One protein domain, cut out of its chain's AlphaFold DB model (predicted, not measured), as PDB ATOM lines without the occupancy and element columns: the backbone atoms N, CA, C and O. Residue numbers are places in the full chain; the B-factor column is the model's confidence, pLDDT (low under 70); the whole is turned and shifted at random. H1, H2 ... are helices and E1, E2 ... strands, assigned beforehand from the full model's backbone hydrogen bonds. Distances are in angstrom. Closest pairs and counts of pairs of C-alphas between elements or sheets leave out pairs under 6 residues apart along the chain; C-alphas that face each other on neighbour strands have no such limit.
ATOM      1  N   ASP A 247     179.663 164.444 199.527       59.75
ATOM      2  CA  ASP A 247     181.107 164.275 199.359       59.75
ATOM      3  C   ASP A 247     181.851 165.095 200.426       59.75
ATOM      4  O   ASP A 247     181.462 166.215 200.765       59.75
ATOM      5  N   MET A 248     182.917 164.515 200.981       52.81
ATOM      6  CA  MET A 248     183.642 165.071 202.125       52.81
ATOM      7  C   MET A 248     184.895 165.836 201.673       52.81
ATOM      8  O   MET A 248     185.823 165.192 201.187       52.81
ATOM      9  N   PRO A 249     184.966 167.174 201.847       48.22
ATOM     10  CA  PRO A 249     186.130 167.955 201.415       48.22
ATOM     11  C   PRO A 249     187.360 167.711 202.304       48.22
ATOM     12  O   PRO A 249     188.481 167.681 201.812       48.22
ATOM     13  N   GLU A 250     187.151 167.462 203.598       45.97
ATOM     14  CA  GLU A 250     188.198 167.155 204.587       45.97
ATOM     15  C   GLU A 250     188.423 165.645 204.721       45.97
ATOM     16  O   GLU A 250     188.522 165.074 205.813       45.97
ATOM     17  N   LEU A 251     188.465 164.962 203.581       37.09
ATOM     18  CA  LEU A 251     188.877 163.577 203.559       37.09
ATOM     19  C   LEU A 251     190.395 163.495 203.765       37.09
ATOM     20  O   LEU A 251     191.168 163.596 202.812       37.09
ATOM     21  N   VAL A 252     190.830 163.175 204.987       38.97
ATOM     22  CA  VAL A 252     192.038 162.354 205.105       38.97
ATOM     23  C   VAL A 252     191.684 161.022 204.460       38.97
ATOM     24  O   VAL A 252     190.785 160.318 204.906       38.97
ATOM     25  N   SER A 253     192.349 160.688 203.360       33.62
ATOM     26  CA  SER A 253     191.976 159.583 202.463       33.62
ATOM     27  C   SER A 253     192.351 158.202 203.026       33.62
ATOM     28  O   SER A 253     192.786 157.315 202.302       33.62
ATOM     29  N   LEU A 254     192.282 158.070 204.358       39.19
ATOM     30  CA  LEU A 254     193.307 157.402 205.152       39.19
ATOM     31  C   LEU A 254     194.676 157.630 204.504       39.19
ATOM     32  O   LEU A 254     195.227 156.750 203.856       39.19
ATOM     33  N   THR A 255     195.155 158.871 204.682       34.22
ATOM     34  CA  THR A 255     196.438 159.510 204.311       34.22
ATOM     35  C   THR A 255     197.732 158.723 204.541       34.22
ATOM     36  O   THR A 255     198.784 159.348 204.687       34.22
ATOM     37  N   PHE A 256     197.704 157.392 204.565       36.78
ATOM     38  CA  PHE A 256     198.826 156.512 204.296       36.78
ATOM     39  C   PHE A 256     199.401 156.838 202.911       36.78
ATOM     40  O   PHE A 256     199.064 156.259 201.883       36.78
ATOM     41  N   CYS A 257     200.274 157.840 202.913       33.97
ATOM     42  CA  CYS A 257     201.176 158.182 201.824       33.97
ATOM     43  C   CYS A 257     200.493 158.552 200.494       33.97
ATOM     44  O   CYS A 257     200.898 158.102 199.428       33.97
ATOM     45  N   GLY A 258     199.471 159.413 200.556       27.94
ATOM     46  CA  GLY A 258     198.876 160.036 199.365       27.94
ATOM     47  C   GLY A 258     197.950 159.142 198.533       27.94
ATOM     48  O   GLY A 258     197.514 159.571 197.469       27.94
ATOM     49  N   PHE A 259     197.612 157.941 199.007       33.34
ATOM     50  CA  PHE A 259     196.640 157.077 198.346       33.34
ATOM     51  C   PHE A 259     195.195 157.544 198.524       33.34
ATOM     52  O   PHE A 259     194.662 157.586 199.633       33.34
ATOM     53  N   GLU A 260     194.494 157.732 197.406       33.94
ATOM     54  CA  GLU A 260     193.108 157.276 197.372       33.94
ATOM     55  C   GLU A 260     193.133 155.760 197.577       33.94
ATOM     56  O   GLU A 260     193.620 155.033 196.709       33.94
ATOM     57  N   ALA A 261     192.666 155.282 198.736       35.34
ATOM     58  CA  ALA A 261     192.518 153.852 198.974       35.34
ATOM     59  C   ALA A 261     191.667 153.272 197.837       35.34
ATOM     60  O   ALA A 261     190.508 153.662 197.656       35.34
ATOM     61  N   SER A 262     192.282 152.406 197.025       38.78
ATOM     62  CA  SER A 262     191.650 151.874 195.819       38.78
ATOM     63  C   SER A 262     190.311 151.232 196.174       38.78
ATOM     64  O   SER A 262     190.177 150.610 197.228       38.78
ATOM     65  N   THR A 263     189.323 151.303 195.282       40.00
ATOM     66  CA  THR A 263     188.038 150.607 195.472       40.00
ATOM     67  C   THR A 263     188.155 149.089 195.262       40.00
ATOM     68  O   THR A 263     187.206 148.459 194.796       40.00
ATOM     69  N   SER A 264     189.322 148.501 195.543       48.22
ATOM     70  CA  SER A 264     189.494 147.054 195.592       48.22
ATOM     71  C   SER A 264     188.739 146.483 196.796       48.22
ATOM     72  O   SER A 264     188.567 147.141 197.827       48.22
ATOM     73  N   SER A 265     188.287 145.235 196.667       49.12
ATOM     74  CA  SER A 265     187.697 144.469 197.772       49.12
ATOM     75  C   SER A 265     188.621 144.394 198.984       49.12
ATOM     76  O   SER A 265     188.156 144.388 200.121       49.12
ATOM     77  N   ASP A 266     189.923 144.360 198.723       49.06
ATOM     78  CA  ASP A 266     190.951 143.989 199.683       49.06
ATOM     79  C   ASP A 266     191.250 145.179 200.612       49.06
ATOM     80  O   ASP A 266     191.286 145.022 201.831       49.06
ATOM     81  N   SER A 267     191.307 146.403 200.062       52.31
ATOM     82  CA  SER A 267     191.398 147.643 200.850       52.31
ATOM     83  C   SER A 267     190.172 147.845 201.756       52.31
ATOM     84  O   SER A 267     190.317 148.247 202.911       52.31
ATOM     85  N   ALA A 268     188.966 147.537 201.266       51.72
ATOM     86  CA  ALA A 268     187.743 147.625 202.067       51.72
ATOM     87  C   ALA A 268     187.720 146.573 203.191       51.72
ATOM     88  O   ALA A 268     187.487 146.921 204.346       51.72
ATOM     89  N   ALA A 269     188.050 145.315 202.879       54.22
ATOM     90  CA  ALA A 269     188.140 144.238 203.864       54.22
ATOM     91  C   ALA A 269     189.210 144.508 204.937       54.22
ATOM     92  O   ALA A 269     189.008 144.165 206.101       54.22
ATOM     93  N   MET A 270     190.321 145.160 204.579       57.53
ATOM     94  CA  MET A 270     191.346 145.591 205.531       57.53
ATOM     95  C   MET A 270     190.836 146.694 206.467       57.53
ATOM     96  O   MET A 270     191.033 146.593 207.676       57.53
ATOM     97  N   ILE A 271     190.140 147.711 205.944       55.66
ATOM     98  CA  ILE A 271     189.530 148.773 206.764       55.66
ATOM     99  C   ILE A 271     188.440 148.195 207.678       55.66
ATOM    100  O   ILE A 271     188.389 148.554 208.853       55.66
ATOM    101  N   ASP A 272     187.614 147.268 207.190       55.84
ATOM    102  CA  ASP A 272     186.599 146.591 208.005       55.84
ATOM    103  C   ASP A 272     187.239 145.694 209.080       55.84
ATOM    104  O   ASP A 272     186.814 145.725 210.234       55.84
ATOM    105  N   SER A 273     188.308 144.960 208.747       56.84
ATOM    106  CA  SER A 273     189.102 144.170 209.700       56.84
ATOM    107  C   SER A 273     189.769 145.053 210.761       56.84
ATOM    108  O   SER A 273     189.772 144.717 211.943       56.84
ATOM    109  N   PHE A 274     190.257 146.233 210.377       62.75
ATOM    110  CA  PHE A 274     190.813 147.234 211.284       62.75
ATOM    111  C   PHE A 274     189.747 147.835 212.210       62.75
ATOM    112  O   PHE A 274     189.933 147.885 213.427       62.75
ATOM    113  N   CYS A 275     188.590 148.218 211.664       61.62
ATOM    114  CA  CYS A 275     187.445 148.678 212.449       61.62
ATOM    115  C   CYS A 275     186.951 147.589 213.414       61.62
ATOM    116  O   CYS A 275     186.606 147.895 214.556       61.62
ATOM    117  N   ALA A 276     186.961 146.321 212.990       62.72
ATOM    118  CA  ALA A 276     186.631 145.175 213.828       62.72
ATOM    119  C   ALA A 276     187.688 144.928 214.917       62.72
ATOM    120  O   ALA A 276     187.324 144.701 216.068       62.72
ATOM    121  N   ALA A 277     188.984 145.037 214.605       62.94
ATOM    122  CA  ALA A 277     190.064 144.938 215.583       62.94
ATOM    123  C   ALA A 277     189.957 146.037 216.652       62.94
ATOM    124  O   ALA A 277     190.049 145.740 217.843       62.94
ATOM    125  N   ILE A 278     189.657 147.279 216.256       61.28
ATOM    126  CA  ILE A 278     189.407 148.377 217.198       61.28
ATOM    127  C   ILE A 278     188.126 148.134 218.017       61.28
ATOM    128  O   ILE A 278     188.135 148.340 219.229       61.28
ATOM    129  N   ALA A 279     187.033 147.655 217.414       61.25
ATOM    130  CA  ALA A 279     185.799 147.329 218.141       61.25
ATOM    131  C   ALA A 279     185.983 146.170 219.147       61.25
ATOM    132  O   ALA A 279     185.420 146.186 220.247       61.25
ATOM    133  N   ASN A 280     186.820 145.189 218.806       62.53
ATOM    134  CA  ASN A 280     187.205 144.095 219.694       62.53
ATOM    135  C   ASN A 280     188.116 144.592 220.827       62.53
ATOM    136  O   ASN A 280     187.881 144.251 221.985       62.53
ATOM    137  N   ALA A 281     189.091 145.460 220.536       57.50
ATOM    138  CA  ALA A 281     189.925 146.098 221.554       57.50
ATOM    139  C   ALA A 281     189.093 146.966 222.517       57.50
ATOM    140  O   ALA A 281     189.273 146.882 223.728       57.50
ATOM    141  N   GLN A 282     188.108 147.717 222.010       60.56
ATOM    142  CA  GLN A 282     187.139 148.457 222.833       60.56
ATOM    143  C   GLN A 282     186.339 147.522 223.752       60.56
ATOM    144  O   GLN A 282     186.129 147.836 224.921       60.56
ATOM    145  N   SER A 283     185.956 146.341 223.262       59.72
ATOM    146  CA  SER A 283     185.296 145.319 224.085       59.72
ATOM    147  C   SER A 283     186.231 144.763 225.172       59.72
ATOM    148  O   SER A 283     185.794 144.550 226.303       59.72
ATOM    149  N   ALA A 284     187.527 144.600 224.884       54.28
ATOM    150  CA  ALA A 284     188.525 144.174 225.867       54.28
ATOM    151  C   ALA A 284     188.773 145.230 226.963       54.28
ATOM    152  O   ALA A 284     188.772 144.882 228.147       54.28
ATOM    153  N   ALA A 296     198.714 146.415 221.319       83.06
ATOM    154  CA  ALA A 296     198.687 147.230 220.112       83.06
ATOM    155  C   ALA A 296     198.042 148.621 220.255       83.06
ATOM    156  O   ALA A 296     198.346 149.521 219.471       83.06
ATOM    157  N   ILE A 297     197.123 148.802 221.210       88.75
ATOM    158  CA  ILE A 297     196.306 150.019 221.330       88.75
ATOM    159  C   ILE A 297     196.371 150.539 222.761       88.75
ATOM    160  O   ILE A 297     195.990 149.851 223.707       88.75
ATOM    161  N   ARG A 298     196.831 151.779 222.907       92.31
ATOM    162  CA  ARG A 298     196.854 152.515 224.161       92.31
ATOM    163  C   ARG A 298     195.609 153.385 224.265       92.31
ATOM    164  O   ARG A 298     195.271 154.125 223.347       92.31
ATOM    165  N   ASP A 299     194.950 153.318 225.409       93.81
ATOM    166  CA  ASP A 299     193.863 154.226 225.743       93.81
ATOM    167  C   ASP A 299     194.432 155.558 226.267       93.81
ATOM    168  O   ASP A 299     195.238 155.559 227.203       93.81
ATOM    169  N   LEU A 300     194.048 156.681 225.651       95.38
ATOM    170  CA  LEU A 300     194.367 158.037 226.113       95.38
ATOM    171  C   LEU A 300     193.171 158.719 226.808       95.38
ATOM    172  O   LEU A 300     193.263 159.895 227.170       95.38
ATOM    173  N   GLY A 301     192.068 157.990 227.006       96.00
ATOM    174  CA  GLY A 301     190.881 158.418 227.736       96.00
ATOM    175  C   GLY A 301     190.016 159.453 227.014       96.00
ATOM    176  O   GLY A 301     190.139 159.698 225.811       96.00
ATOM    177  N   CYS A 302     189.107 160.062 227.778       97.19
ATOM    178  CA  CYS A 302     188.255 161.152 227.309       97.19
ATOM    179  C   CYS A 302     189.018 162.484 227.268       97.19
ATOM    180  O   CYS A 302     189.634 162.879 228.257       97.19
ATOM    181  N   GLN A 303     188.914 163.195 226.149       97.94
ATOM    182  CA  GLN A 303     189.507 164.506 225.892       97.94
ATOM    183  C   GLN A 303     188.486 165.394 225.166       97.94
ATOM    184  O   GLN A 303     187.632 164.889 224.433       97.94
ATOM    185  N   GLU A 304     188.569 166.710 225.344       98.19
ATOM    186  CA  GLU A 304     187.838 167.665 224.504       98.19
ATOM    187  C   GLU A 304     188.690 168.001 223.280       98.19
ATOM    188  O   GLU A 304     189.848 168.396 223.407       98.19
ATOM    189  N   VAL A 305     188.124 167.820 222.088       97.81
ATOM    190  CA  VAL A 305     188.827 167.982 220.808       97.81
ATOM    191  C   VAL A 305     188.053 168.961 219.934       97.81
ATOM    192  O   VAL A 305     186.829 168.860 219.844       97.81
ATOM    193  N   ALA A 306     188.735 169.895 219.269       98.19
ATOM    194  CA  ALA A 306     188.090 170.773 218.298       98.19
ATOM    195  C   ALA A 306     187.634 169.959 217.078       98.19
ATOM    196  O   ALA A 306     188.398 169.172 216.518       98.19
ATOM    197  N   VAL A 307     186.387 170.141 216.635       98.06
ATOM    198  CA  VAL A 307     185.825 169.321 215.547       98.06
ATOM    199  C   VAL A 307     186.571 169.491 214.215       98.06
ATOM    200  O   VAL A 307     186.555 168.598 213.367       98.06
ATOM    201  N   GLU A 308     187.249 170.620 214.024       97.25
ATOM    202  CA  GLU A 308     188.056 170.935 212.843       97.25
ATOM    203  C   GLU A 308     189.273 170.000 212.719       97.25
ATOM    204  O   GLU A 308     189.488 169.442 211.644       97.25
ATOM    205  N   ASP A 309     189.954 169.691 213.830       96.94
ATOM    206  CA  ASP A 309     191.115 168.782 213.877       96.94
ATOM    207  C   ASP A 309     190.759 167.312 213.575       96.94
ATOM    208  O   ASP A 309     191.632 166.475 213.309       96.94
ATOM    209  N   ILE A 310     189.467 166.968 213.624       97.00
ATOM    210  CA  ILE A 310     188.996 165.599 213.432       97.00
ATOM    211  C   ILE A 310     188.894 165.265 211.943       97.00
ATOM    212  O   ILE A 310     188.136 165.858 211.179       97.00
ATOM    213  N   CYS A 311     189.611 164.223 211.554       94.88
ATOM    214  CA  CYS A 311     189.724 163.713 210.202       94.88
ATOM    215  C   CYS A 311     188.759 162.538 209.962       94.88
ATOM    216  O   CYS A 311     188.568 161.683 210.831       94.88
ATOM    217  N   PHE A 312     188.171 162.435 208.768       92.56
ATOM    218  CA  PHE A 312     187.397 161.249 208.371       92.56
ATOM    219  C   PHE A 312     188.320 160.122 207.885       92.56
ATOM    220  O   PHE A 312     189.386 160.403 207.354       92.56
ATOM    221  N   CYS A 313     187.904 158.856 208.021       87.25
ATOM    222  CA  CYS A 313     188.529 157.717 207.320       87.25
ATOM    223  C   CYS A 313     187.675 157.176 206.156       87.25
ATOM    224  O   CYS A 313     188.134 156.338 205.385       87.25
ATOM    225  N   GLN A 314     186.437 157.664 206.004       85.94
ATOM    226  CA  GLN A 314     185.500 157.259 204.954       85.94
ATOM    227  C   GLN A 314     185.271 158.399 203.960       85.94
ATOM    228  O   GLN A 314     184.872 159.496 204.347       85.94
ATOM    229  N   ARG A 315     185.451 158.112 202.662       82.56
ATOM    230  CA  ARG A 315     185.249 159.068 201.552       82.56
ATOM    231  C   ARG A 315     183.810 159.553 201.401       82.56
ATOM    232  O   ARG A 315     183.583 160.657 200.916       82.56
ATOM    233  N   ARG A 316     182.841 158.716 201.774       87.12
ATOM    234  CA  ARG A 316     181.411 158.989 201.627       87.12
ATOM    235  C   ARG A 316     180.669 158.600 202.883       87.12
ATOM    236  O   ARG A 316     180.862 157.510 203.415       87.12
ATOM    237  N   ILE A 317     179.759 159.470 203.291       90.56
ATOM    238  CA  ILE A 317     178.824 159.217 204.378       90.56
ATOM    239  C   ILE A 317     177.434 159.131 203.755       90.56
ATOM    240  O   ILE A 317     177.034 160.011 202.999       90.56
ATOM    241  N   HIS A 318     176.697 158.055 204.034       89.88
ATOM    242  CA  HIS A 318     175.342 157.883 203.510       89.88
ATOM    243  C   HIS A 318     174.339 158.705 204.338       89.88
ATOM    244  O   HIS A 318     174.010 158.271 205.447       89.88
ATOM    245  N   PRO A 319     173.789 159.823 203.818       87.31
ATOM    246  CA  PRO A 319     172.922 160.716 204.597       87.31
ATOM    247  C   PRO A 319     171.602 160.043 205.002       87.31
ATOM    248  O   PRO A 319     171.014 160.367 206.028       87.31
ATOM    249  N   ARG A 320     171.163 159.041 204.227       88.50
ATOM    250  CA  ARG A 320     169.943 158.257 204.482       88.50
ATOM    251  C   ARG A 320     170.070 157.254 205.645       88.50
ATOM    252  O   ARG A 320     169.068 156.652 206.023       88.50
ATOM    253  N   LYS A 321     171.268 157.016 206.204       91.25
ATOM    254  CA  LYS A 321     171.443 156.091 207.342       91.25
ATOM    255  C   LYS A 321     171.131 156.799 208.666       91.25
ATOM    256  O   LYS A 321     171.975 157.512 209.207       91.25
ATOM    257  N   ILE A 322     169.955 156.500 209.210       94.56
ATOM    258  CA  ILE A 322     169.461 156.922 210.531       94.56
ATOM    259  C   ILE A 322     170.409 156.442 211.655       94.56
ATOM    260  O   ILE A 322     171.045 155.384 211.542       94.56
ATOM    261  N   PHE A 323     170.554 157.228 212.723       95.88
ATOM    262  CA  PHE A 323     171.264 156.836 213.944       95.88
ATOM    263  C   PHE A 323     170.507 155.737 214.719       95.88
ATOM    264  O   PHE A 323     169.337 155.459 214.466       95.88
ATOM    265  N   GLY A 324     171.179 155.085 215.675       92.62
ATOM    266  CA  GLY A 324     170.580 153.998 216.469       92.62
ATOM    267  C   GLY A 324     169.448 154.436 217.411       92.62
ATOM    268  O   GLY A 324     168.723 153.587 217.917       92.62
ATOM    269  N   ASP A 325     169.290 155.743 217.627       94.00
ATOM    270  CA  ASP A 325     168.217 156.376 218.402       94.00
ATOM    271  C   ASP A 325     167.013 156.812 217.540       94.00
ATOM    272  O   ASP A 325     166.031 157.322 218.072       94.00
ATOM    273  N   GLY A 326     167.068 156.602 216.219       96.19
ATOM    274  CA  GLY A 326     166.001 156.961 215.284       96.19
ATOM    275  C   GLY A 326     166.117 158.351 214.646       96.19
ATOM    276  O   GLY A 326     165.317 158.651 213.760       96.19
ATOM    277  N   ARG A 327     167.105 159.182 215.013       96.56
ATOM    278  CA  ARG A 327     167.308 160.509 214.395       96.56
ATOM    279  C   ARG A 327     168.019 160.419 213.044       96.56
ATOM    280  O   ARG A 327     168.935 159.608 212.871       96.56
ATOM    281  N   SER A 328     167.649 161.266 212.080       97.06
ATOM    282  CA  SER A 328     168.464 161.453 210.872       97.06
ATOM    283  C   SER A 328     169.655 162.382 211.142       97.06
ATOM    284  O   SER A 328     169.715 163.080 212.156       97.06
ATOM    285  N   MET A 329     170.624 162.407 210.221       97.12
ATOM    286  CA  MET A 329     171.760 163.333 210.306       97.12
ATOM    287  C   MET A 329     171.317 164.800 210.213       97.12
ATOM    288  O   MET A 329     171.874 165.646 210.910       97.12
ATOM    289  N   THR A 330     170.298 165.091 209.402       97.19
ATOM    290  CA  THR A 330     169.738 166.439 209.241       97.19
ATOM    291  C   THR A 330     168.989 166.889 210.494       97.19
ATOM    292  O   THR A 330     169.174 168.025 210.923       97.19
ATOM    293  N   ASP A 331     168.201 166.002 211.113       97.62
ATOM    294  CA  ASP A 331     167.470 166.323 212.349       97.62
ATOM    295  C   ASP A 331     168.444 166.670 213.477       97.62
ATOM    296  O   ASP A 331     168.257 167.673 214.158       97.62
ATOM    297  N   LEU A 332     169.530 165.899 213.622       98.00
ATOM    298  CA  LEU A 332     170.550 166.151 214.641       98.00
ATOM    299  C   LEU A 332     171.254 167.504 214.443       98.00
ATOM    300  O   LEU A 332     171.479 168.223 215.415       98.00
ATOM    301  N   VAL A 333     171.574 167.885 213.199       98.06
ATOM    302  CA  VAL A 333     172.135 169.220 212.907       98.06
ATOM    303  C   VAL A 333     171.123 170.316 213.253       98.06
ATOM    304  O   VAL A 333     171.490 171.298 213.890       98.06
ATOM    305  N   GLN A 334     169.842 170.143 212.910       98.19
ATOM    306  CA  GLN A 334     168.802 171.113 213.272       98.19
ATOM    307  C   GLN A 334     168.577 171.210 214.788       98.19
ATOM    308  O   GLN A 334     168.368 172.308 215.294       98.19
ATOM    309  N   GLU A 335     168.636 170.099 215.525       98.19
ATOM    310  CA  GLU A 335     168.547 170.078 216.992       98.19
ATOM    311  C   GLU A 335     169.702 170.846 217.647       98.19
ATOM    312  O   GLU A 335     169.453 171.624 218.570       98.19
ATOM    313  N   LEU A 336     170.930 170.688 217.136       98.25
ATOM    314  CA  LEU A 336     172.111 171.436 217.581       98.25
ATOM    315  C   LEU A 336     171.980 172.938 217.268       98.25
ATOM    316  O   LEU A 336     172.104 173.764 218.168       98.25
ATOM    317  N   VAL A 337     171.649 173.303 216.021       98.31
ATOM    318  CA  VAL A 337     171.473 174.711 215.593       98.31
ATOM    319  C   VAL A 337     170.357 175.420 216.371       98.31
ATOM    320  O   VAL A 337     170.465 176.605 216.668       98.31
ATOM    321  N   GLN A 338     169.289 174.707 216.732       98.12
ATOM    322  CA  GLN A 338     168.173 175.247 217.517       98.12
ATOM    323  C   GLN A 338     168.415 175.199 219.037       98.12
ATOM    324  O   GLN A 338     167.524 175.571 219.799       98.12
ATOM    325  N   GLY A 339     169.567 174.698 219.499       97.88
ATOM    326  CA  GLY A 339     169.875 174.544 220.925       97.88
ATOM    327  C   GLY A 339     168.970 173.551 221.670       97.88
ATOM    328  O   GLY A 339     168.898 173.595 222.897       97.88
ATOM    329  N   ARG A 340     168.272 172.655 220.952       98.25
ATOM    330  CA  ARG A 340     167.412 171.602 221.532       98.25
ATOM    331  C   ARG A 340     168.210 170.420 222.085       98.25
ATOM    332  O   ARG A 340     167.674 169.618 222.843       98.25
ATOM    333  N   THR A 341     169.470 170.290 221.688       98.12
ATOM    334  CA  THR A 341     170.427 169.309 222.205       98.12
ATOM    335  C   THR A 341     171.807 169.946 222.207       98.12
ATOM    336  O   THR A 341     172.132 170.710 221.297       98.12
ATOM    337  N   LYS A 342     172.621 169.644 223.217       98.06
ATOM    338  CA  LYS A 342     174.016 170.092 223.306       98.06
ATOM    339  C   LYS A 342     174.979 169.014 222.829       98.06
ATOM    340  O   LYS A 342     174.663 167.827 222.849       98.06
ATOM    341  N   VAL A 343     176.187 169.427 222.456       97.88
ATOM    342  CA  VAL A 343     177.259 168.504 222.055       97.88
ATOM    343  C   VAL A 343     177.593 167.515 223.186       97.88
ATOM    344  O   VAL A 343     177.698 166.319 222.930       97.88
ATOM    345  N   ASP A 344     177.628 167.986 224.436       97.44
ATOM    346  CA  ASP A 344     177.945 167.182 225.634       97.44
ATOM    347  C   ASP A 344     176.853 166.167 226.019       97.44
ATOM    348  O   ASP A 344     177.095 165.232 226.780       97.44
ATOM    349  N   GLU A 345     175.630 166.351 225.513       97.19
ATOM    350  CA  GLU A 345     174.491 165.450 225.748       97.19
ATOM    351  C   GLU A 345     174.491 164.261 224.770       97.19
ATOM    352  O   GLU A 345     173.710 163.316 224.921       97.19
ATOM    353  N   LEU A 346     175.355 164.298 223.751       97.06
ATOM    354  CA  LEU A 346     175.463 163.272 222.722       97.06
ATOM    355  C   LEU A 346     176.551 162.245 223.067       97.06
ATOM    356  O   LEU A 346     177.498 162.552 223.789       97.06
ATOM    357  N   PRO A 347     176.461 161.003 222.551       96.94
ATOM    358  CA  PRO A 347     177.446 159.984 222.884       96.94
ATOM    359  C   PRO A 347     178.845 160.376 222.394       96.94
ATOM    360  O   PRO A 347     179.022 160.721 221.219       96.94
ATOM    361  N   VAL A 348     179.822 160.249 223.295       97.38
ATOM    362  CA  VAL A 348     181.256 160.506 223.081       97.38
ATOM    363  C   VAL A 348     181.729 159.926 221.742       97.38
ATOM    364  O   VAL A 348     181.383 158.799 221.372       97.38
ATOM    365  N   VAL A 349     182.497 160.714 220.989       97.31
ATOM    366  CA  VAL A 349     183.060 160.313 219.689       97.31
ATOM    367  C   VAL A 349     184.296 159.450 219.908       97.31
ATOM    368  O   VAL A 349     185.155 159.802 220.705       97.31
ATOM    369  N   ARG A 350     184.447 158.347 219.178       96.12
ATOM    370  CA  ARG A 350     185.673 157.538 219.234       96.12
ATOM    371  C   ARG A 350     186.659 158.034 218.180       96.12
ATOM    372  O   ARG A 350     186.331 158.077 216.989       96.12
ATOM    373  N   LEU A 351     187.853 158.416 218.626       96.38
ATOM    374  CA  LEU A 351     188.943 158.921 217.796       96.38
ATOM    375  C   LEU A 351     190.166 158.015 217.911       96.38
ATOM    376  O   LEU A 351     190.481 157.505 218.982       96.38
ATOM    377  N   LEU A 352     190.877 157.859 216.804       94.94
ATOM    378  CA  LEU A 352     192.156 157.180 216.728       94.94
ATOM    379  C   LEU A 352     193.250 158.201 216.407       94.94
ATOM    380  O   LEU A 352     193.202 158.851 215.363       94.94
ATOM    381  N   GLN A 353     194.244 158.324 217.276       95.00
ATOM    382  CA  GLN A 353     195.423 159.136 217.031       95.00
ATOM    383  C   GLN A 353     196.442 158.339 216.208       95.00
ATOM    384  O   GLN A 353     197.023 157.362 216.680       95.00
ATOM    385  N   LEU A 354     196.674 158.773 214.968       90.25
ATOM    386  CA  LEU A 354     197.654 158.193 214.051       90.25
ATOM    387  C   LEU A 354     198.603 159.292 213.571       90.25
ATOM    388  O   LEU A 354     198.172 160.244 212.925       90.25
ATOM    389  N   ARG A 355     199.904 159.175 213.878       87.19
ATOM    390  CA  ARG A 355     200.937 160.151 213.461       87.19
ATOM    391  C   ARG A 355     200.529 161.617 213.758       87.19
ATOM    392  O   ARG A 355     200.730 162.505 212.933       87.19
ATOM    393  N   ARG A 356     199.961 161.858 214.952       90.19
ATOM    394  CA  ARG A 356     199.367 163.127 215.453       90.19
ATOM    395  C   ARG A 356     198.032 163.573 214.828       90.19
ATOM    396  O   ARG A 356     197.462 164.532 215.331       90.19
ATOM    397  N   GLN A 357     197.506 162.900 213.806       93.62
ATOM    398  CA  GLN A 357     196.165 163.176 213.270       93.62
ATOM    399  C   GLN A 357     195.095 162.433 214.076       93.62
ATOM    400  O   GLN A 357     195.318 161.291 214.477       93.62
ATOM    401  N   LEU A 358     193.935 163.058 214.290       95.81
ATOM    402  CA  LEU A 358     192.808 162.466 215.015       95.81
ATOM    403  C   LEU A 358     191.754 161.966 214.027       95.81
ATOM    404  O   LEU A 358     191.007 162.743 213.447       95.81
ATOM    405  N   ILE A 359     191.696 160.655 213.818       95.19
ATOM    406  CA  ILE A 359     190.836 160.013 212.823       95.19
ATOM    407  C   ILE A 359     189.576 159.485 213.511       95.19
ATOM    408  O   ILE A 359     189.662 158.683 214.437       95.19
ATOM    409  N   THR A 360     188.388 159.906 213.079       96.06
ATOM    410  CA  THR A 360     187.138 159.428 213.690       96.06
ATOM    411  C   THR A 360     186.745 158.028 213.240       96.06
ATOM    412  O   THR A 360     186.948 157.658 212.088       96.06
ATOM    413  N   LEU A 361     186.104 157.287 214.146       94.44
ATOM    414  CA  LEU A 361     185.405 156.024 213.886       94.44
ATOM    415  C   LEU A 361     183.871 156.205 213.853       94.44
ATOM    416  O   LEU A 361     183.129 155.272 213.555       94.44
ATOM    417  N   ASP A 362     183.381 157.412 214.161       95.81
ATOM    418  CA  ASP A 362     181.962 157.766 214.276       95.81
ATOM    419  C   ASP A 362     181.570 158.831 213.232       95.81
ATOM    420  O   ASP A 362     180.917 159.832 213.540       95.81
ATOM    421  N   HIS A 363     181.954 158.603 211.968       95.25
ATOM    422  CA  HIS A 363     181.859 159.560 210.849       95.25
ATOM    423  C   HIS A 363     180.549 160.346 210.781       95.25
ATOM    424  O   HIS A 363     180.574 161.559 210.617       95.25
ATOM    425  N   ARG A 364     179.398 159.675 210.933       96.06
ATOM    426  CA  ARG A 364     178.079 160.327 210.864       96.06
ATOM    427  C   ARG A 364     177.875 161.379 211.955       96.06
ATOM    428  O   ARG A 364     177.247 162.393 211.682       96.06
ATOM    429  N   ARG A 365     178.402 161.164 213.166       97.19
ATOM    430  CA  ARG A 365     178.273 162.121 214.277       97.19
ATOM    431  C   ARG A 365     179.234 163.295 214.102       97.19
ATOM    432  O   ARG A 365     178.807 164.438 214.211       97.19
ATOM    433  N   VAL A 366     180.487 163.023 213.730       97.56
ATOM    434  CA  VAL A 366     181.475 164.074 213.418       97.56
ATOM    435  C   VAL A 366     181.047 164.918 212.219       97.56
ATOM    436  O   VAL A 366     181.254 166.125 212.228       97.56
ATOM    437  N   TRP A 367     180.378 164.325 211.226       97.25
ATOM    438  CA  TRP A 367     179.757 165.075 210.135       97.25
ATOM    439  C   TRP A 367     178.738 166.091 210.649       97.25
ATOM    440  O   TRP A 367     178.855 167.269 210.334       97.25
ATOM    441  N   CYS A 368     177.792 165.664 211.496       97.75
ATOM    442  CA  CYS A 368     176.810 166.576 212.089       97.75
ATOM    443  C   CYS A 368     177.487 167.694 212.898       97.75
ATOM    444  O   CYS A 368     177.024 168.830 212.863       97.75
ATOM    445  N   PHE A 369     178.596 167.404 213.584       98.19
ATOM    446  CA  PHE A 369     179.358 168.409 214.327       98.19
ATOM    447  C   PHE A 369     180.111 169.398 213.424       98.19
ATOM    448  O   PHE A 369     180.078 170.593 213.703       98.19
ATOM    449  N   LYS A 370     180.728 168.953 212.319       97.81
ATOM    450  CA  LYS A 370     181.349 169.863 211.338       97.81
ATOM    451  C   LYS A 370     180.315 170.675 210.553       97.81
ATOM    452  O   LYS A 370     180.581 171.821 210.210       97.81
ATOM    453  N   GLU A 371     179.133 170.124 210.290       97.56
ATOM    454  CA  GLU A 371     178.043 170.893 209.677       97.56
ATOM    455  C   GLU A 371     177.498 171.937 210.668       97.56
ATOM    456  O   GLU A 371     177.346 173.100 210.311       97.56
ATOM    457  N   TYR A 372     177.321 171.573 211.944       98.31
ATOM    458  CA  TYR A 372     176.982 172.514 213.019       98.31
ATOM    459  C   TYR A 372     178.036 173.624 213.191       98.31
ATOM    460  O   TYR A 372     177.657 174.787 213.316       98.31
ATOM    461  N   GLN A 373     179.336 173.312 213.093       98.19
ATOM    462  CA  GLN A 373     180.427 174.300 213.116       98.19
ATOM    463  C   GLN A 373     180.264 175.401 212.055       98.19
ATOM    464  O   GLN A 373     180.621 176.545 212.316       98.19
ATOM    465  N   ARG A 374     179.673 175.112 210.886       97.81
ATOM    466  CA  ARG A 374     179.402 176.131 209.849       97.81
ATOM    467  C   ARG A 374     178.280 177.102 210.220       97.81
ATOM    468  O   ARG A 374     178.161 178.157 209.601       97.81
ATOM    469  N   HIS A 375     177.444 176.747 211.193       98.00
ATOM    470  CA  HIS A 375     176.325 177.561 211.665       98.00
ATOM    471  C   HIS A 375     176.664 178.407 212.903       98.00
ATOM    472  O   HIS A 375     175.858 179.259 213.278       98.00
ATOM    473  N   VAL A 376     177.828 178.204 213.531       97.88
ATOM    474  CA  VAL A 376     178.255 178.933 214.735       97.88
ATOM    475  C   VAL A 376     179.613 179.606 214.548       97.88
ATOM    476  O   VAL A 376     180.488 179.105 213.854       97.88
ATOM    477  N   SER A 377     179.800 180.760 215.188       97.75
ATOM    478  CA  SER A 377     181.035 181.556 215.103       97.75
ATOM    479  C   SER A 377     182.118 181.165 216.114       97.75
ATOM    480  O   SER A 377     183.220 181.704 216.058       97.75
ATOM    481  N   HIS A 378     181.810 180.271 217.057       97.81
ATOM    482  CA  HIS A 378     182.754 179.756 218.047       97.81
ATOM    483  C   HIS A 378     183.250 178.366 217.644       97.81
ATOM    484  O   HIS A 378     182.541 177.624 216.965       97.81
ATOM    485  N   GLN A 379     184.450 177.998 218.091       98.25
ATOM    486  CA  GLN A 379     184.994 176.664 217.858       98.25
ATOM    487  C   GLN A 379     184.179 175.614 218.630       98.25
ATOM    488  O   GLN A 379     183.952 175.741 219.835       98.25
ATOM    489  N   VAL A 380     183.720 174.583 217.926       98.44
ATOM    490  CA  VAL A 380     182.936 173.476 218.473       98.44
ATOM    491  C   VAL A 380     183.895 172.425 219.019       98.44
ATOM    492  O   VAL A 380     184.516 171.668 218.270       98.44
ATOM    493  N   MET A 381     183.987 172.373 220.344       98.31
ATOM    494  CA  MET A 381     184.658 171.297 221.070       98.31
ATOM    495  C   MET A 381     183.716 170.097 221.183       98.31
ATOM    496  O   MET A 381     182.522 170.269 221.430       98.31
ATOM    497  N   VAL A 382     184.237 168.884 220.997       98.19
ATOM    498  CA  VAL A 382     183.477 167.636 221.135       98.19
ATOM    499  C   VAL A 382     184.144 166.719 222.165       98.19
ATOM    500  O   VAL A 382     185.370 166.568 222.136       98.19
ATOM    501  N   PRO A 383     183.377 166.062 223.058       98.19
ATOM    502  CA  PRO A 383     183.925 165.048 223.943       98.19
ATOM    503  C   PRO A 383     184.275 163.803 223.121       98.19
ATOM    504  O   PRO A 383     183.422 163.199 222.454       98.19
ATOM    505  N   ALA A 384     185.543 163.411 223.177       97.88
ATOM    506  CA  ALA A 384     186.100 162.324 222.393       97.88
ATOM    507  C   ALA A 384     186.892 161.335 223.254       97.88
ATOM    508  O   ALA A 384     187.665 161.730 224.116       97.88
ATOM    509  N   HIS A 385     186.735 160.042 222.986       97.44
ATOM    510  CA  HIS A 385     187.553 158.979 223.559       97.44
ATOM    511  C   HIS A 385     188.686 158.669 222.582       97.44
ATOM    512  O   HIS A 385     188.418 158.219 221.461       97.44
ATOM    513  N   VAL A 386     189.926 158.951 222.978       96.62
ATOM    514  CA  VAL A 386     191.088 158.914 222.082       96.62
ATOM    515  C   VAL A 386     191.899 157.642 222.316       96.62
ATOM    516  O   VAL A 386     192.322 157.352 223.431       96.62
ATOM    517  N   PHE A 387     192.143 156.893 221.246       95.31
ATOM    518  CA  PHE A 387     192.987 155.699 221.234       95.31
ATOM    519  C   PHE A 387     194.269 155.979 220.440       95.31
ATOM    520  O   PHE A 387     194.194 156.479 219.323       95.31
ATOM    521  N   GLU A 388     195.438 155.636 220.970       94.12
ATOM    522  CA  GLU A 388     196.740 155.730 220.292       94.12
ATOM    523  C   GLU A 388     197.185 154.326 219.850       94.12
ATOM    524  O   GLU A 388     197.127 153.376 220.630       94.12
ATOM    525  N   LEU A 389     197.625 154.164 218.597       88.75
ATOM    526  CA  LEU A 389     198.250 152.909 218.160       88.75
ATOM    527  C   LEU A 389     199.712 152.858 218.611       88.75
ATOM    528  O   LEU A 389     200.437 153.844 218.481       88.75
ATOM    529  N   SER A 390     200.175 151.693 219.073       88.75
ATOM    530  CA  SER A 390     201.596 151.484 219.361       88.75
ATOM    531  C   SER A 390     202.434 151.592 218.082       88.75
ATOM    532  O   SER A 390     201.979 151.232 216.993       88.75
ATOM    533  N   ASN A 391     203.688 152.043 218.199       85.25
ATOM    534  CA  ASN A 391     204.598 152.163 217.050       85.25
ATOM    535  C   ASN A 391     204.802 150.825 216.312       85.25
ATOM    536  O   ASN A 391     204.962 150.816 215.096       85.25
ATOM    537  N   GLU A 392     204.749 149.703 217.030       85.19
ATOM    538  CA  GLU A 392     204.803 148.344 216.472       85.19
ATOM    539  C   GLU A 392     203.587 148.058 215.580       85.19
ATOM    540  O   GLU A 392     203.723 147.565 214.463       85.19
ATOM    541  N   THR A 393     202.396 148.445 216.041       82.31
ATOM    542  CA  THR A 393     201.131 148.301 215.308       82.31
ATOM    543  C   THR A 393     201.086 149.212 214.090       82.31
ATOM    544  O   THR A 393     200.671 148.793 213.011       82.31
ATOM    545  N   ILE A 394     201.558 150.451 214.242       82.38
ATOM    546  CA  ILE A 394     201.731 151.394 213.134       82.38
ATOM    547  C   ILE A 394     202.692 150.795 212.097       82.38
ATOM    548  O   ILE A 394     202.342 150.740 210.923       82.38
ATOM    549  N   GLY A 395     203.841 150.262 212.526       80.38
ATOM    550  CA  GLY A 395     204.804 149.578 211.659       80.38
ATOM    551  C   GLY A 395     204.234 148.338 210.960       80.38
ATOM    552  O   GLY A 395     204.557 148.092 209.802       80.38
ATOM    553  N   PHE A 396     203.341 147.591 211.612       78.56
ATOM    554  CA  PHE A 396     202.627 146.465 211.007       78.56
ATOM    555  C   PHE A 396     201.649 146.915 209.910       78.56
ATOM    556  O   PHE A 396     201.674 146.361 208.810       78.56
ATOM    557  N   PHE A 397     200.839 147.952 210.155       69.56
ATOM    558  CA  PHE A 397     199.959 148.517 209.121       69.56
ATOM    559  C   PHE A 397     200.750 149.146 207.975       69.56
ATOM    560  O   PHE A 397     200.417 148.925 206.812       69.56
ATOM    561  N   GLU A 398     201.829 149.868 208.280       70.31
ATOM    562  CA  GLU A 398     202.768 150.361 207.274       70.31
ATOM    563  C   GLU A 398     203.370 149.202 206.468       70.31
ATOM    564  O   GLU A 398     203.426 149.301 205.252       70.31
ATOM    565  N   GLY A 399     203.722 148.078 207.100       69.06
ATOM    566  CA  GLY A 399     204.195 146.864 206.430       69.06
ATOM    567  C   GLY A 399     203.174 146.245 205.470       69.06
ATOM    568  O   GLY A 399     203.532 145.926 204.338       69.06
ATOM    569  N   ILE A 400     201.904 146.136 205.876       62.41
ATOM    570  CA  ILE A 400     200.809 145.660 205.007       62.41
ATOM    571  C   ILE A 400     200.639 146.587 203.796       62.41
ATOM    572  O   ILE A 400     200.560 146.139 202.652       62.41
ATOM    573  N   LEU A 401     200.639 147.896 204.037       53.41
ATOM    574  CA  LEU A 401     200.531 148.891 202.976       53.41
ATOM    575  C   LEU A 401     201.752 148.849 202.052       53.41
ATOM    576  O   LEU A 401     201.586 148.906 200.841       53.41
ATOM    577  N   VAL A 402     202.962 148.662 202.585       58.84
ATOM    578  CA  VAL A 402     204.189 148.433 201.804       58.84
ATOM    579  C   VAL A 402     204.062 147.197 200.910       58.84
ATOM    580  O   VAL A 402     204.500 147.263 199.759       58.84
ATOM    581  N   SER A 403     203.468 146.095 201.386       54.03
ATOM    582  CA  SER A 403     203.263 144.895 200.560       54.03
ATOM    583  C   SER A 403     202.202 145.073 199.471       54.03
ATOM    584  O   SER A 403     202.399 144.563 198.371       54.03
ATOM    585  N   ASP A 404     201.133 145.830 199.730       47.47
ATOM    586  CA  ASP A 404     200.044 146.040 198.761       47.47
ATOM    587  C   ASP A 404     200.358 147.138 197.723       47.47
ATOM    588  O   ASP A 404     199.897 147.075 196.582       47.47
ATOM    589  N   ILE A 405     201.147 148.150 198.102       47.00
ATOM    590  CA  ILE A 405     201.481 149.327 197.276       47.00
ATOM    591  C   ILE A 405     202.853 149.196 196.591       47.00
ATOM    592  O   ILE A 405     203.074 149.761 195.518       47.00
ATOM    593  N   GLY A 406     203.781 148.457 197.202       45.97
ATOM    594  CA  GLY A 406     205.168 148.323 196.762       45.97
ATOM    595  C   GLY A 406     206.115 149.361 197.380       45.97
ATOM    596  O   GLY A 406     205.847 150.565 197.424       45.97
ATOM    597  N   THR A 407     207.288 148.887 197.811       47.28
ATOM    598  CA  THR A 407     208.346 149.674 198.477       47.28
ATOM    599  C   THR A 407     208.824 150.888 197.674       47.28
ATOM    600  O   THR A 407     209.021 151.959 198.251       47.28
ATOM    601  N   GLU A 408     208.981 150.758 196.352       47.12
ATOM    602  CA  GLU A 408     209.441 151.853 195.482       47.12
ATOM    603  C   GLU A 408     208.540 153.094 195.539       47.12
ATOM    604  O   GLU A 408     209.038 154.222 195.505       47.12
ATOM    605  N   PHE A 409     207.216 152.905 195.582       43.31
ATOM    606  CA  PHE A 409     206.282 154.029 195.565       43.31
ATOM    607  C   PHE A 409     206.402 154.835 196.859       43.31
ATOM    608  O   PHE A 409     206.490 156.063 196.829       43.31
ATOM    609  N   LEU A 410     206.471 154.141 197.996       46.44
ATOM    610  CA  LEU A 410     206.605 154.769 199.307       46.44
ATOM    611  C   LEU A 410     207.945 155.500 199.451       46.44
ATOM    612  O   LEU A 410     207.964 156.622 199.952       46.44
ATOM    613  N   GLN A 411     209.045 154.941 198.935       51.88
ATOM    614  CA  GLN A 411     210.334 155.642 198.890       51.88
ATOM    615  C   GLN A 411     210.259 156.937 198.064       51.88
ATOM    616  O   GLN A 411     210.686 157.991 198.540       51.88
ATOM    617  N   LYS A 412     209.654 156.893 196.867       47.09
ATOM    618  CA  LYS A 412     209.448 158.082 196.017       47.09
ATOM    619  C   LYS A 412     208.547 159.123 196.704       47.09
ATOM    620  O   LYS A 412     208.858 160.310 196.674       47.09
ATOM    621  N   PHE A 413     207.489 158.695 197.395       39.12
ATOM    622  CA  PHE A 413     206.603 159.582 198.159       39.12
ATOM    623  C   PHE A 413     207.312 160.264 199.343       39.12
ATOM    624  O   PHE A 413     207.179 161.475 199.541       39.12
ATOM    625  N   HIS A 414     208.100 159.513 200.121       50.81
ATOM    626  CA  HIS A 414     208.873 160.069 201.234       50.81
ATOM    627  C   HIS A 414     209.953 161.051 200.759       50.81
ATOM    628  O   HIS A 414     210.125 162.096 201.387       50.81
ATOM    629  N   ALA A 415     210.610 160.775 199.625       55.38
ATOM    630  CA  ALA A 415     211.564 161.698 199.010       55.38
ATOM    631  C   ALA A 415     210.913 163.040 198.620       55.38
ATOM    632  O   ALA A 415     211.491 164.090 198.887       55.38
ATOM    633  N   VAL A 416     209.691 163.024 198.069       39.31
ATOM    634  CA  VAL A 416     208.945 164.253 197.735       39.31
ATOM    635  C   VAL A 416     208.525 165.023 198.993       39.31
ATOM    636  O   VAL A 416     208.677 166.241 199.037       39.31
ATOM    637  N   ARG A 417     208.049 164.355 200.059       39.53
ATOM    638  CA  ARG A 417     207.713 165.061 201.316       39.53
ATOM    639  C   ARG A 417     208.931 165.663 202.016       39.53
ATOM    640  O   ARG A 417     208.785 166.726 202.610       39.53
ATOM    641  N   GLY A 418     210.098 165.023 201.936       43.12
ATOM    642  CA  GLY A 418     211.351 165.547 202.495       43.12
ATOM    643  C   GLY A 418     211.905 166.789 201.783       43.12
ATOM    644  O   GLY A 418     212.879 167.357 202.256       43.12
ATOM    645  N   GLN A 419     211.303 167.204 200.662       38.03
ATOM    646  CA  GLN A 419     211.640 168.432 199.926       38.03
ATOM    647  C   GLN A 419     210.659 169.591 200.194       38.03
ATOM    648  O   GLN A 419     210.829 170.672 199.640       38.03
TER     649      GLN A 419
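Overview. This is residues 247 to 284 and 296 to 419 of the 421 residues of the protein "Hypothetical protein" of Symbiodinium natans (UniProt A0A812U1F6). A strongly twisted sheet of four strands is the wall of this domain: H3 lies over one of its faces, and H2 packs on H3. Towards the other end of the long axis, H4 and H5 make a corner, while H1 grazes the sheet with its residues 277 to 282. The printed part has 162 residues, with five named helices and four named strands in the order H1 E1 H2 E2 E3 H3 E4 H4 H5; the class is mixed, helices and strands. The sheet order is E1, E4, E2, E3, mixed, with only E4 and E2 parallel. The whole is compact, with a radius of gyration of the C-alphas of 17.1 A, yet elongated in outline, 53 by 34 by 31 A.

Arrangement. Start at Asp 247: residues 247 to 264 hold no named element, and H1, residues 265 to 284, follows. Past the cut, look at E1, residues 297 to 306, an edge strand that bends by 75 degrees at residue 302. Its antiparallel neighbour is E4, residues 381 to 389, which bends by 56 degrees at residue 384; N 298 and O 388 are 2.8 A apart, within hydrogen-bond range. The closest C-alphas of H1 and E1 are those of Ala 281 and Ile 297, 7.5 A apart. Residues 310 to 311 pair, parallel, with residues 358 to 359 of E3, residues 357 to 360. H2, residues 329 to 337, touches H3, residues 363 to 373, closest at the C-alphas of Val 333 and Cys 368, 5.4 A apart; they run the same way at a shallow tilt of 34.5 degrees, only just short of steep. E2, residues 349 to 354, is parallel to E4, with N 351 and O 385 at 2.9 A. E2 and E3 form a hairpin, with N 352 and O 359 at 2.8 A. H3 is on the sheet, two layers, a helix on one face, at a height over the sheet of 9.6 A. H4, residues 391 to 405, only grazes the sheet with its residues 391 to 395 and is near H1. H5, residues 407 to 417, is close to H4 but not clearly touching, with the C-alphas of Val 402 and Leu 410 closest at 7.2 A. In the five helices every O i to N i+4 pair is within hydrogen-bond range.

Along the chain. Find C-alpha 265 at (187.697, 144.469, 197.772); from there H1 runs 28.1 A. E1 spans 22.5 A, H2 12.5 A, E2 15.8 A, E3 9.8 A, H3 15.0 A, E4 23.1 A and H4 20.2 A. H5 runs 15.7 A and ends at C-alpha 417, (207.713, 165.061, 201.316).

Size, cuts and confidence. The two C-alphas farthest apart are those of Arg 340 and Glu 408, 53.2 A. Residues 285 to 295 are not printed, and C-alphas 284 and 296 stand 12.1 A apart across the cut. The links E1 to H2 and H2 to E2 are long. The mean pLDDT of the printed part is 77.7; residues 247 to 284, 397 and 399 to 419 of this model are under 70.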